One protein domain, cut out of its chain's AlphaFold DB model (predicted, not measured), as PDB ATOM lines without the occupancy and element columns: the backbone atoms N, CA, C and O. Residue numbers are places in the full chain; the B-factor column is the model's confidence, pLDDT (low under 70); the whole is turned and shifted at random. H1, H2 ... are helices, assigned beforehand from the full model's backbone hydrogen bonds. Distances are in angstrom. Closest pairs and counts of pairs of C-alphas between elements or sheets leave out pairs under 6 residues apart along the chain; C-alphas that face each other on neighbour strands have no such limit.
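Overview. This is residues 77 to 175 of the 296 residues of an uncharacterized protein of Hyphomonas sp (UniProt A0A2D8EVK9). Two long helices, H2 and H4, lie partly side by side along a rod; towards one end H3 crosses H2, with H1 beyond H3, and towards the other end H6 crosses H4, while H5 lies at that far end, near H6 but touching no helix. The printed part has 99 residues with six named helices, H1 to H6 in order, and no named strand: all helix. It is only just loose, close to compact, with a radius of gyration of the C-alphas of 15.5 A and spans of 48 by 21 by 21 A.

Along the chain. H1 is residues 77 to 82, from C-alpha 77 at (123.190, 76.717, 147.435). H2 is 90 to 106, 24.1 A; H3 117 to 125; H4 130 to 146, 24.6 A; H5 149 to 159; H6 166 to 174, ending at (109.310, 97.185, 147.820).

Arrangement. H1 touches H3, C-alphas 80 and 125 closest at 4.6 A. H3 touches H2 residues 93 to 100 alone, C-alphas 120 and 97 closest at 5.9 A. H2 touches H4 residues 130 to 137 alone, at a shallow tilt of 10 degrees, the same way; C-alphas 103 and 134 are closest at 6.1 A. H4 touches H6 at a steep tilt of 65 degrees, C-alphas 141 and 170 closest at 5.1 A. H5 touches no helix but is near H6. In H1 to H6 every O i to N i+4 pair is within hydrogen-bond range.

Size, cuts and confidence. The farthest C-alphas, of Gly 87 and Asn 150, are 48.0 A apart. The printed part has no cut, no link is long, and no printed residue is under 70 in pLDDT.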
ATOM      1  N   MET A  77     121.967  77.267 148.044       96.81
ATOM      2  CA  MET A  77     123.190  76.717 147.435       96.81
ATOM      3  C   MET A  77     122.879  75.748 146.286       96.81
ATOM      4  O   MET A  77     123.554  75.785 145.252       96.81
ATOM      5  N   GLN A  78     121.840  74.920 146.436       95.00
ATOM      6  CA  GLN A  78     121.366  74.057 145.353       95.00
ATOM      7  C   GLN A  78     120.797  74.903 144.211       95.00
ATOM      8  O   GLN A  78     121.208  74.726 143.068       95.00
ATOM      9  N   MET A  79     119.972  75.910 144.523       97.12
ATOM     10  CA  MET A  79     119.445  76.844 143.519       97.12
ATOM     11  C   MET A  79     120.561  77.536 142.725       97.12
ATOM     12  O   MET A  79     120.465  77.657 141.505       97.12
ATOM     13  N   ARG A  80     121.654  77.952 143.382       97.31
ATOM     14  CA  ARG A  80     122.831  78.510 142.691       97.31
ATOM     15  C   ARG A  80     123.452  77.506 141.725       97.31
ATOM     16  O   ARG A  80     123.786  77.876 140.602       97.31
ATOM     17  N   THR A  81     123.587  76.253 142.153       95.25
ATOM     18  CA  THR A  81     124.123  75.164 141.324       95.25
ATOM     19  C   THR A  81     123.249  74.934 140.091       95.25
ATOM     20  O   THR A  81     123.762  74.910 138.971       95.25
ATOM     21  N   ASP A  82     121.931  74.865 140.277       95.75
ATOM     22  CA  ASP A  82     120.952  74.686 139.199       95.75
ATOM     23  C   ASP A  82     120.972  75.870 138.217       95.75
ATOM     24  O   ASP A  82     120.922  75.690 136.995       95.75
ATOM     25  N   ASN A  83     121.161  77.081 138.745       96.69
ATOM     26  CA  ASN A  83     121.312  78.319 137.983       96.69
ATOM     27  C   ASN A  83     122.711  78.509 137.368       96.69
ATOM     28  O   ASN A  83     122.956  79.520 136.710       96.69
ATOM     29  N   LYS A  84     123.632  77.545 137.532       96.94
ATOM     30  CA  LYS A  84     125.025  77.602 137.039       96.94
ATOM     31  C   LYS A  84     125.810  78.809 137.565       96.94
ATOM     32  O   LYS A  84     126.698  79.330 136.886       96.94
ATOM     33  N   LEU A  85     125.481  79.249 138.773       96.62
ATOM     34  CA  LEU A  85     126.180  80.306 139.488       96.62
ATOM     35  C   LEU A  85     127.369  79.730 140.273       96.62
ATOM     36  O   LEU A  85     127.375  78.542 140.607       96.62
ATOM     37  N   PRO A  86     128.378  80.554 140.612       95.81
ATOM     38  CA  PRO A  86     129.456  80.130 141.496       95.81
ATOM     39  C   PRO A  86     128.910  79.632 142.837       95.81
ATOM     40  O   PRO A  86     128.081  80.300 143.467       95.81
ATOM     41  N   GLY A  87     129.392  78.464 143.268       93.88
ATOM     42  CA  GLY A  87     129.094  77.920 144.588       93.88
ATOM     43  C   GLY A  87     129.642  78.817 145.698       93.88
ATOM     44  O   GLY A  87     130.634  79.518 145.506       93.88
ATOM     45  N   ILE A  88     128.989  78.776 146.854       96.19
ATOM     46  CA  ILE A  88     129.377  79.522 148.055       96.19
ATOM     47  C   ILE A  88     129.524  78.566 149.234       96.19
ATOM     48  O   ILE A  88     129.035  77.439 149.201       96.19
ATOM     49  N   SER A  89     130.205  79.004 150.280       94.38
ATOM     50  CA  SER A  89     130.306  78.269 151.539       94.38
ATOM     51  C   SER A  89     129.079  78.495 152.441       94.38
ATOM     52  O   SER A  89     128.423  79.536 152.345       94.38
ATOM     53  N   PRO A  90     128.795  77.584 153.393       94.31
ATOM     54  CA  PRO A  90     127.770  77.802 154.421       94.31
ATOM     55  C   PRO A  90     127.981  79.087 155.239       94.31
ATOM     56  O   PRO A  90     127.028  79.784 155.578       94.31
ATOM     57  N   ALA A  91     129.240  79.440 155.515       93.88
ATOM     58  CA  ALA A  91     129.580  80.666 156.230       93.88
ATOM     59  C   ALA A  91     129.209  81.926 155.426       93.88
ATOM     60  O   ALA A  91     128.632  82.865 155.976       93.88
ATOM     61  N   GLU A  92     129.492  81.941 154.118       96.50
ATOM     62  CA  GLU A  92     129.069  83.024 153.220       96.50
ATOM     63  C   GLU A  92     127.544  83.102 153.112       96.50
ATOM     64  O   GLU A  92     126.989  84.196 153.166       96.50
ATOM     65  N   TYR A  93     126.862  81.956 153.038       97.50
ATOM     66  CA  TYR A  93     125.400  81.883 153.015       97.50
ATOM     67  C   TYR A  93     124.781  82.579 154.235       97.50
ATOM     68  O   TYR A  93     123.979  83.500 154.093       97.50
ATOM     69  N   ILE A  94     125.223  82.214 155.442       96.38
ATOM     70  CA  ILE A  94     124.741  82.809 156.701       96.38
ATOM     71  C   ILE A  94     125.101  84.297 156.793       96.38
ATOM     72  O   ILE A  94     124.345  85.099 157.351       96.38
ATOM     73  N   SER A  95     126.255  84.692 156.251       96.50
ATOM     74  CA  SER A  95     126.647  86.101 156.165       96.50
ATOM     75  C   SER A  95     125.675  86.906 155.294       96.50
ATOM     76  O   SER A  95     125.237  87.983 155.705       96.50
ATOM     77  N   LEU A  96     125.271  86.363 154.137       97.88
ATOM     78  CA  LEU A  96     124.279  86.979 153.250       97.88
ATOM     79  C   LEU A  96     122.906  87.082 153.919       97.88
ATOM     80  O   LEU A  96     122.331  88.167 153.940       97.88
ATOM     81  N   GLU A  97     122.420  86.004 154.540       97.50
ATOM     82  CA  GLU A  97     121.157  86.014 155.294       97.50
ATOM     83  C   GLU A  97     121.131  87.133 156.341       97.50
ATOM     84  O   GLU A  97     120.175  87.907 156.429       97.50
ATOM     85  N   ARG A  98     122.207  87.244 157.126       96.69
ATOM     86  CA  ARG A  98     122.344  88.276 158.155       96.69
ATOM     87  C   ARG A  98     122.354  89.675 157.548       96.69
ATOM     88  O   ARG A  98     121.693  90.559 158.084       96.69
ATOM     89  N   SER A  99     123.078  89.866 156.449       97.44
ATOM     90  CA  SER A  99     123.160  91.144 155.738       97.44
ATOM     91  C   SER A  99     121.794  91.594 155.209       97.44
ATOM     92  O   SER A  99     121.408  92.748 155.406       97.44
ATOM     93  N   TYR A 100     121.008  90.683 154.626       98.12
ATOM     94  CA  TYR A 100     119.653  90.997 154.159       98.12
ATOM     95  C   TYR A 100     118.734  91.392 155.307       98.12
ATOM     96  O   TYR A 100     118.116  92.455 155.248       98.12
ATOM     97  N   ARG A 101     118.702  90.600 156.386       97.12
ATOM     98  CA  ARG A 101     117.904  90.920 157.580       97.12
ATOM     99  C   ARG A 101     118.289  92.274 158.167       97.12
ATOM    100  O   ARG A 101     117.418  93.081 158.461       97.12
ATOM    101  N   GLN A 102     119.587  92.549 158.298       96.62
ATOM    102  CA  GLN A 102     120.082  93.832 158.804       96.62
ATOM    103  C   GLN A 102     119.684  95.000 157.902       96.62
ATOM    104  O   GLN A 102     119.299  96.048 158.410       96.62
ATOM    105  N   THR A 103     119.747  94.818 156.584       97.31
ATOM    106  CA  THR A 103     119.352  95.842 155.608       97.31
ATOM    107  C   THR A 103     117.866  96.172 155.725       97.31
ATOM    108  O   THR A 103     117.505  97.347 155.779       97.31
ATOM    109  N   MET A 104     117.007  95.153 155.812       96.19
ATOM    110  CA  MET A 104     115.563  95.343 155.970       96.19
ATOM    111  C   MET A 104     115.225  95.978 157.325       96.19
ATOM    112  O   MET A 104     114.543  97.002 157.369       96.19
ATOM    113  N   ALA A 105     115.791  95.457 158.416       95.50
ATOM    114  CA  ALA A 105     115.584  95.994 159.760       95.50
ATOM    115  C   ALA A 105     116.054  97.455 159.889       95.50
ATOM    116  O   ALA A 105     115.384  98.269 160.519       95.50
ATOM    117  N   ALA A 106     117.174  97.822 159.254       95.12
ATOM    118  CA  ALA A 106     117.671  99.199 159.246       95.12
ATOM    119  C   ALA A 106     116.721 100.180 158.534       95.12
ATOM    120  O   ALA A 106     116.734 101.370 158.842       95.12
ATOM    121  N   ALA A 107     115.892  99.690 157.610       95.06
ATOM    122  CA  ALA A 107     114.850 100.469 156.944       95.06
ATOM    123  C   ALA A 107     113.501 100.450 157.688       95.06
ATOM    124  O   ALA A 107     112.526 101.010 157.193       95.06
ATOM    125  N   GLY A 108     113.432  99.815 158.864       93.50
ATOM    126  CA  GLY A 108     112.202  99.669 159.643       93.50
ATOM    127  C   GLY A 108     111.199  98.681 159.046       93.50
ATOM    128  O   GLY A 108     110.069  98.623 159.516       93.50
ATOM    129  N   ILE A 109     111.590  97.921 158.017       94.19
ATOM    130  CA  ILE A 109     110.728  96.908 157.405       94.19
ATOM    131  C   ILE A 109     110.353  95.870 158.482       94.19
ATOM    132  O   ILE A 109     111.260  95.377 159.162       94.19
ATOM    133  N   PRO A 110     109.058  95.541 158.652       89.88
ATOM    134  CA  PRO A 110     108.618  94.618 159.697       89.88
ATOM    135  C   PRO A 110     109.197  93.204 159.561       89.88
ATOM    136  O   PRO A 110     109.442  92.718 158.455       89.88
ATOM    137  N   GLU A 111     109.366  92.525 160.699       89.81
ATOM    138  CA  GLU A 111     109.672  91.087 160.728       89.81
ATOM    139  C   GLU A 111     108.555  90.290 160.031       89.81
ATOM    140  O   GLU A 111     107.376  90.638 160.111       89.81
ATOM    141  N   GLY A 112     108.920  89.218 159.328       87.62
ATOM    142  CA  GLY A 112     108.018  88.450 158.462       87.62
ATOM    143  C   GLY A 112     108.003  88.909 156.996       87.62
ATOM    144  O   GLY A 112     107.509  88.187 156.120       87.62
ATOM    145  N   PHE A 113     108.563  90.085 156.687       91.50
ATOM    146  CA  PHE A 113     108.685  90.580 155.319       91.50
ATOM    147  C   PHE A 113     110.046  90.218 154.716       91.50
ATOM    148  O   PHE A 113     111.074  90.779 155.084       91.50
ATOM    149  N   TYR A 114     110.048  89.291 153.751       93.00
ATOM    150  CA  TYR A 114     111.246  88.825 153.033       93.00
ATOM    151  C   TYR A 114     112.384  88.276 153.908       93.00
ATOM    152  O   TYR A 114     113.542  88.219 153.495       93.00
ATOM    153  N   ASP A 115     112.059  87.819 155.107       93.31
ATOM    154  CA  ASP A 115     113.012  87.330 156.091       93.31
ATOM    155  C   ASP A 115     112.771  85.852 156.450       93.31
ATOM    156  O   ASP A 115     113.389  85.325 157.379       93.31
ATOM    157  N   SER A 116     111.917  85.137 155.715       94.56
ATOM    158  CA  SER A 116     111.802  83.689 155.890       94.56
ATOM    159  C   SER A 116     113.030  82.972 155.302       94.56
ATOM    160  O   SER A 116     113.681  83.505 154.399       94.56
ATOM    161  N   PRO A 117     113.375  81.759 155.773       94.12
ATOM    162  CA  PRO A 117     114.449  80.967 155.168       94.12
ATOM    163  C   PRO A 117     114.297  80.804 153.647       94.12
ATOM    164  O   PRO A 117     115.288  80.849 152.921       94.12
ATOM    165  N   ASP A 118     113.062  80.685 153.161       96.19
ATOM    166  CA  ASP A 118     112.725  80.523 151.745       96.19
ATOM    167  C   ASP A 118     113.043  81.776 150.933       96.19
ATOM    168  O   ASP A 118     113.622  81.684 149.851       96.19
ATOM    169  N   ASP A 119     112.730  82.950 151.478       96.75
ATOM    170  CA  ASP A 119     113.028  84.232 150.840       96.75
ATOM    171  C   ASP A 119     114.526  84.445 150.700       96.75
ATOM    172  O   ASP A 119     115.032  84.785 149.629       96.75
ATOM    173  N   LEU A 120     115.255  84.203 151.789       97.75
ATOM    174  CA  LEU A 120     116.697  84.387 151.806       97.75
ATOM    175  C   LEU A 120     117.380  83.371 150.891       97.75
ATOM    176  O   LEU A 120     118.289  83.738 150.144       97.75
ATOM    177  N   ALA A 121     116.901  82.125 150.877       97.94
ATOM    178  CA  ALA A 121     117.351  81.119 149.927       97.94
ATOM    179  C   ALA A 121     117.104  81.552 148.480       97.94
ATOM    180  O   ALA A 121     118.000  81.398 147.650       97.94
ATOM    181  N   ALA A 122     115.945  82.143 148.179       97.75
ATOM    182  CA  ALA A 122     115.639  82.659 146.853       97.75
ATOM    183  C   ALA A 122     116.557  83.827 146.463       97.75
ATOM    184  O   ALA A 122     117.060  83.854 145.340       97.75
ATOM    185  N   PHE A 123     116.841  84.764 147.370       97.75
ATOM    186  CA  PHE A 123     117.787  85.852 147.099       97.75
ATOM    187  C   PHE A 123     119.196  85.328 146.815       97.75
ATOM    188  O   PHE A 123     119.814  85.713 145.823       97.75
ATOM    189  N   ILE A 124     119.688  84.404 147.641       98.25
ATOM    190  CA  ILE A 124     121.014  83.796 147.477       98.25
ATOM    191  C   ILE A 124     121.077  82.952 146.196       98.25
ATOM    192  O   ILE A 124     122.048  83.033 145.438       98.25
ATOM    193  N   GLY A 125     120.031  82.165 145.940       97.75
ATOM    194  CA  GLY A 125     119.858  81.304 144.771       97.75
ATOM    195  C   GLY A 125     119.854  82.057 143.443       97.75
ATOM    196  O   GLY A 125     120.305  81.519 142.435       97.75
ATOM    197  N   ASN A 126     119.387  83.307 143.457       97.12
ATOM    198  CA  ASN A 126     119.297  84.185 142.289       97.12
ATOM    199  C   ASN A 126     120.419  85.236 142.215       97.12
ATOM    200  O   ASN A 126     120.304  86.194 141.458       97.12
ATOM    201  N   ASP A 127     121.501  85.061 142.980       96.69
ATOM    202  CA  ASP A 127     122.670  85.955 142.986       96.69
ATOM    203  C   ASP A 127     122.381  87.415 143.360       96.69
ATOM    204  O   ASP A 127     123.120  88.319 142.972       96.69
ATOM    205  N   VAL A 128     121.336  87.659 144.156       97.56
ATOM    206  CA  VAL A 128     121.124  88.988 144.732       97.56
ATOM    207  C   VAL A 128     122.331  89.304 145.606       97.56
ATOM    208  O   VAL A 128     122.745  88.486 146.422       97.56
ATOM    209  N   SER A 129     122.939  90.472 145.416       96.50
ATOM    210  CA  SER A 129     124.074  90.900 146.239       96.50
ATOM    211  C   SER A 129     123.621  91.748 147.429       96.50
ATOM    212  O   SER A 129     122.546  92.351 147.415       96.50
ATOM    213  N   GLN A 130     124.479  91.884 148.445       96.56
ATOM    214  CA  GLN A 130     124.225  92.786 149.579       96.56
ATOM    215  C   GLN A 130     123.983  94.234 149.117       96.56
ATOM    216  O   GLN A 130     123.064  94.899 149.588       96.56
ATOM    217  N   ASN A 131     124.772  94.704 148.144       97.00
ATOM    218  CA  ASN A 131     124.632  96.048 147.581       97.00
ATOM    219  C   ASN A 131     123.323  96.213 146.807       97.00
ATOM    220  O   ASN A 131     122.694  97.262 146.892       97.00
ATOM    221  N   GLU A 132     122.911  95.192 146.060       97.12
ATOM    222  CA  GLU A 132     121.651  95.223 145.326       97.12
ATOM    223  C   GLU A 132     120.453  95.269 146.279       97.12
ATOM    224  O   GLU A 132     119.560  96.095 146.093       97.12
ATOM    225  N   MET A 133     120.459  94.447 147.334       97.38
ATOM    226  CA  MET A 133     119.432  94.489 148.377       97.38
ATOM    227  C   MET A 133     119.361  95.879 149.020       97.38
ATOM    228  O   MET A 133     118.288  96.480 149.090       97.38
ATOM    229  N   ALA A 134     120.510  96.431 149.417       97.12
ATOM    230  CA  ALA A 134     120.591  97.766 150.000       97.12
ATOM    231  C   ALA A 134     120.063  98.850 149.051       97.12
ATOM    232  O   ALA A 134     119.330  99.736 149.483       97.12
ATOM    233  N   GLN A 135     120.377  98.771 147.756       97.88
ATOM    234  CA  GLN A 135     119.862  99.705 146.755       97.88
ATOM    235  C   GLN A 135     118.346  99.592 146.590       97.88
ATOM    236  O   GLN A 135     117.668 100.617 146.576       97.88
ATOM    237  N   ARG A 136     117.800  98.374 146.496       96.62
ATOM    238  CA  ARG A 136     116.352  98.134 146.373       96.62
ATOM    239  C   ARG A 136     115.593  98.713 147.566       96.62
ATOM    240  O   ARG A 136     114.663  99.495 147.381       96.62
ATOM    241  N   VAL A 137     116.052  98.404 148.776       97.19
ATOM    242  CA  VAL A 137     115.462  98.918 150.019       97.19
ATOM    243  C   VAL A 137     115.599 100.441 150.113       97.19
ATOM    244  O   VAL A 137     114.630 101.125 150.432       97.19
ATOM    245  N   ALA A 138     116.762 101.006 149.770       96.75
ATOM    246  CA  ALA A 138     116.966 102.453 149.783       96.75
ATOM    247  C   ALA A 138     116.069 103.188 148.773       96.75
ATOM    248  O   ALA A 138     115.559 104.263 149.082       96.75
ATOM    249  N   MET A 139     115.847 102.616 147.585       96.56
ATOM    250  CA  MET A 139     114.917 103.170 146.597       96.56
ATOM    251  C   MET A 139     113.477 103.166 147.117       96.56
ATOM    252  O   MET A 139     112.791 104.179 146.985       96.56
ATOM    253  N   ALA A 140     113.037 102.077 147.753       96.00
ATOM    254  CA  ALA A 140     111.716 102.009 148.372       96.00
ATOM    255  C   ALA A 140     111.569 103.048 149.500       96.00
ATOM    256  O   ALA A 140     110.606 103.813 149.518       96.00
ATOM    257  N   ALA A 141     112.564 103.164 150.383       95.38
ATOM    258  CA  ALA A 141     112.553 104.148 151.467       95.38
ATOM    259  C   ALA A 141     112.544 105.596 150.940       95.38
ATOM    260  O   ALA A 141     111.838 106.458 151.467       95.38
ATOM    261  N   ALA A 142     113.288 105.881 149.867       94.94
ATOM    262  CA  ALA A 142     113.260 107.186 149.210       94.94
ATOM    263  C   ALA A 142     111.890 107.480 148.575       94.94
ATOM    264  O   ALA A 142     111.410 108.613 148.655       94.94
ATOM    265  N   ALA A 143     111.230 106.467 148.000       93.12
ATOM    266  CA  ALA A 143     109.875 106.610 147.483       93.12
ATOM    267  C   ALA A 143     108.914 107.041 148.598       93.12
ATOM    268  O   ALA A 143     108.211 108.034 148.420       93.12
ATOM    269  N   VAL A 144     108.976 106.407 149.778       93.69
ATOM    270  CA  VAL A 144     108.176 106.778 150.964       93.69
ATOM    271  C   VAL A 144     108.364 108.241 151.362       93.69
ATOM    272  O   VAL A 144     107.397 108.913 151.718       93.69
ATOM    273  N   GLN A 145     109.585 108.769 151.284       92.00
ATOM    274  CA  GLN A 145     109.856 110.177 151.604       92.00
ATOM    275  C   GLN A 145     109.219 111.153 150.604       92.00
ATOM    276  O   GLN A 145     108.925 112.289 150.968       92.00
ATOM    277  N   SER A 146     108.992 110.715 149.364       92.12
ATOM    278  CA  SER A 146     108.382 111.527 148.303       92.12
ATOM    279  C   SER A 146     106.849 111.465 148.256       92.12
ATOM    280  O   SER A 146     106.234 112.232 147.515       92.12
ATOM    281  N   VAL A 147     106.225 110.568 149.030       92.62
ATOM    282  CA  VAL A 147     104.764 110.402 149.063       92.62
ATOM    283  C   VAL A 147     104.093 111.635 149.669       92.62
ATOM    284  O   VAL A 147     104.516 112.132 150.715       92.62
ATOM    285  N   ASP A 148     103.008 112.093 149.037       94.69
ATOM    286  CA  ASP A 148     102.159 113.169 149.557       94.69
ATOM    287  C   ASP A 148     101.673 112.839 150.986       94.69
ATOM    288  O   ASP A 148     101.152 111.741 151.211       94.69
ATOM    289  N   PRO A 149     101.799 113.756 151.965       93.88
ATOM    290  CA  PRO A 149     101.379 113.490 153.338       93.88
ATOM    291  C   PRO A 149      99.909 113.078 153.471       93.88
ATOM    292  O   PRO A 149      99.599 112.212 154.284       93.88
ATOM    293  N   ASN A 150      99.011 113.635 152.650       93.56
ATOM    294  CA  ASN A 150      97.603 113.242 152.659       93.56
ATOM    295  C   ASN A 150      97.433 111.823 152.118       93.56
ATOM    296  O   ASN A 150      96.621 111.077 152.651       93.56
ATOM    297  N   LEU A 151      98.210 111.421 151.105       91.75
ATOM    298  CA  LEU A 151      98.199 110.036 150.630       91.75
ATOM    299  C   LEU A 151      98.714 109.078 151.709       91.75
ATOM    300  O   LEU A 151      98.090 108.044 151.916       91.75
ATOM    301  N   LYS A 152      99.776 109.427 152.452       91.12
ATOM    302  CA  LYS A 152     100.211 108.625 153.614       91.12
ATOM    303  C   LYS A 152      99.092 108.476 154.644       91.12
ATOM    304  O   LYS A 152      98.842 107.373 155.115       91.12
ATOM    305  N   THR A 153      98.395 109.569 154.959       91.31
ATOM    306  CA  THR A 153      97.237 109.535 155.861       91.31
ATOM    307  C   THR A 153      96.139 108.622 155.322       91.31
ATOM    308  O   THR A 153      95.664 107.772 156.057       91.31
ATOM    309  N   GLN A 154      95.787 108.715 154.039       91.19
ATOM    310  CA  GLN A 154      94.761 107.851 153.447       91.19
ATOM    311  C   GLN A 154      95.179 106.375 153.393       91.19
ATOM    312  O   GLN A 154      94.349 105.509 153.634       91.19
ATOM    313  N   LEU A 155      96.448 106.069 153.109       89.00
ATOM    314  CA  LEU A 155      96.959 104.694 153.127       89.00
ATOM    315  C   LEU A 155      96.864 104.076 154.523       89.00
ATOM    316  O   LEU A 155      96.462 102.922 154.665       89.00
ATOM    317  N   ARG A 156      97.173 104.868 155.549       88.94
ATOM    318  CA  ARG A 156      97.019 104.455 156.938       88.94
ATOM    319  C   ARG A 156      95.554 104.267 157.309       88.94
ATOM    320  O   ARG A 156      95.192 103.229 157.840       88.94
ATOM    321  N   ASP A 157      94.713 105.247 157.003       85.62
ATOM    322  CA  ASP A 157      93.324 105.261 157.462       85.62
ATOM    323  C   ASP A 157      92.444 104.240 156.708       85.62
ATOM    324  O   ASP A 157      91.484 103.731 157.274       85.62
ATOM    325  N   LEU A 158      92.748 103.934 155.438       83.81
ATOM    326  CA  LEU A 158      91.952 103.008 154.614       83.81
ATOM    327  C   LEU A 158      92.485 101.574 154.600       83.81
ATOM    328  O   LEU A 158      91.707 100.647 154.387       83.81
ATOM    329  N   TYR A 159      93.796 101.392 154.763       83.56
ATOM    330  CA  TYR A 159      94.453 100.092 154.585       83.56
ATOM    331  C   TYR A 159      95.360  99.704 155.758       83.56
ATOM    332  O   TYR A 159      96.017  98.668 155.703       83.56
ATOM    333  N   GLY A 160      95.450 100.537 156.800       83.75
ATOM    334  CA  GLY A 160      96.333 100.307 157.944       83.75
ATOM    335  C   GLY A 160      97.826 100.347 157.608       83.75
ATOM    336  O   GLY A 160      98.640  99.897 158.411       83.75
ATOM    337  N   ILE A 161      98.203 100.865 156.431       86.62
ATOM    338  CA  ILE A 161      99.595 100.892 155.972       86.62
ATOM    339  C   ILE A 161     100.321 102.087 156.592       86.62
ATOM    340  O   ILE A 161      99.937 103.238 156.377       86.62
ATOM    341  N   GLY A 162     101.422 101.828 157.297       85.50
ATOM    342  CA  GLY A 162     102.194 102.872 157.971       85.50
ATOM    343  C   GLY A 162     101.642 103.225 159.352       85.50
ATOM    344  O   GLY A 162     101.968 104.286 159.885       85.50
ATOM    345  N   THR A 163     100.791 102.366 159.919       83.94
ATOM    346  CA  THR A 163     100.256 102.523 161.277       83.94
ATOM    347  C   THR A 163     101.339 102.266 162.315       83.94
ATOM    348  O   THR A 163     101.414 102.997 163.302       83.94
ATOM    349  N   GLU A 164     102.213 101.278 162.089       81.69
ATOM    350  CA  GLU A 164     103.322 101.022 163.012       81.69
ATOM    351  C   GLU A 164     104.468 102.014 162.815       81.69
ATOM    352  O   GLU A 164     104.972 102.595 163.778       81.69
ATOM    353  N   ASN A 165     104.912 102.180 161.567       88.88
ATOM    354  CA  ASN A 165     106.014 103.059 161.186       88.88
ATOM    355  C   ASN A 165     106.120 103.194 159.651       88.88
ATOM    356  O   ASN A 165     105.518 102.433 158.895       88.88
ATOM    357  N   ASP A 166     106.959 104.123 159.178       90.38
ATOM    358  CA  ASP A 166     107.246 104.334 157.745       90.38
ATOM    359  C   ASP A 166     107.907 103.115 157.050       90.38
ATOM    360  O   ASP A 166     107.994 103.055 155.820       90.38
ATOM    361  N   GLY A 167     108.358 102.117 157.806       92.50
ATOM    362  CA  GLY A 167     108.873 100.853 157.293       92.50
ATOM    363  C   GLY A 167     107.796  99.938 156.704       92.50
ATOM    364  O   GLY A 167     108.084  99.245 155.732       92.50
ATOM    365  N   GLU A 168     106.542 100.001 157.171       92.31
ATOM    366  CA  GLU A 168     105.410  99.320 156.508       92.31
ATOM    367  C   GLU A 168     105.151  99.904 155.115       92.31
ATOM    368  O   GLU A 168     104.935  99.169 154.151       92.31
ATOM    369  N   LEU A 169     105.241 101.233 154.984       93.06
ATOM    370  CA  LEU A 169     105.192 101.889 153.679       93.06
ATOM    371  C   LEU A 169     106.385 101.439 152.829       93.06
ATOM    372  O   LEU A 169     106.212 101.105 151.664       93.06
ATOM    373  N   THR A 170     107.584 101.367 153.408       95.06
ATOM    374  CA  THR A 170     108.783 100.913 152.686       95.06
ATOM    375  C   THR A 170     108.619  99.482 152.171       95.06
ATOM    376  O   THR A 170     108.935  99.218 151.013       95.06
ATOM    377  N   ALA A 171     108.069  98.578 152.985       94.06
ATOM    378  CA  ALA A 171     107.730  97.216 152.590       94.06
ATOM    379  C   ALA A 171     106.713  97.205 151.437       94.06
ATOM    380  O   ALA A 171     106.952  96.572 150.413       94.06
ATOM    381  N   TYR A 172     105.637  97.991 151.548       92.12
ATOM    382  CA  TYR A 172     104.635  98.139 150.492       92.12
ATOM    383  C   TYR A 172     105.227  98.655 149.169       92.12
ATOM    384  O   TYR A 172     104.894  98.147 148.104       92.12
ATOM    385  N   PHE A 173     106.139  99.630 149.204       93.00
ATOM    386  CA  PHE A 173     106.816 100.112 147.993       93.00
ATOM    387  C   PHE A 173     107.837  99.116 147.431       93.00
ATOM    388  O   PHE A 173     108.131  99.172 146.237       93.00
ATOM    389  N   LEU A 174     108.391  98.230 148.265       94.62
ATOM    390  CA  LEU A 174     109.310  97.185 147.820       94.62
ATOM    391  C   LEU A 174     108.564  96.049 147.107       94.62
ATOM    392  O   LEU A 174     109.009  95.592 146.056       94.62
ATOM    393  N   ASP A 175     107.440  95.616 147.677       94.94
ATOM    394  CA  ASP A 175     106.543  94.598 147.128       94.94
ATOM    395  C   ASP A 175     105.107  94.849 147.633       94.94
ATOM    396  O   ASP A 175     104.792  94.514 148.783       94.94
TER     397      ASP A 175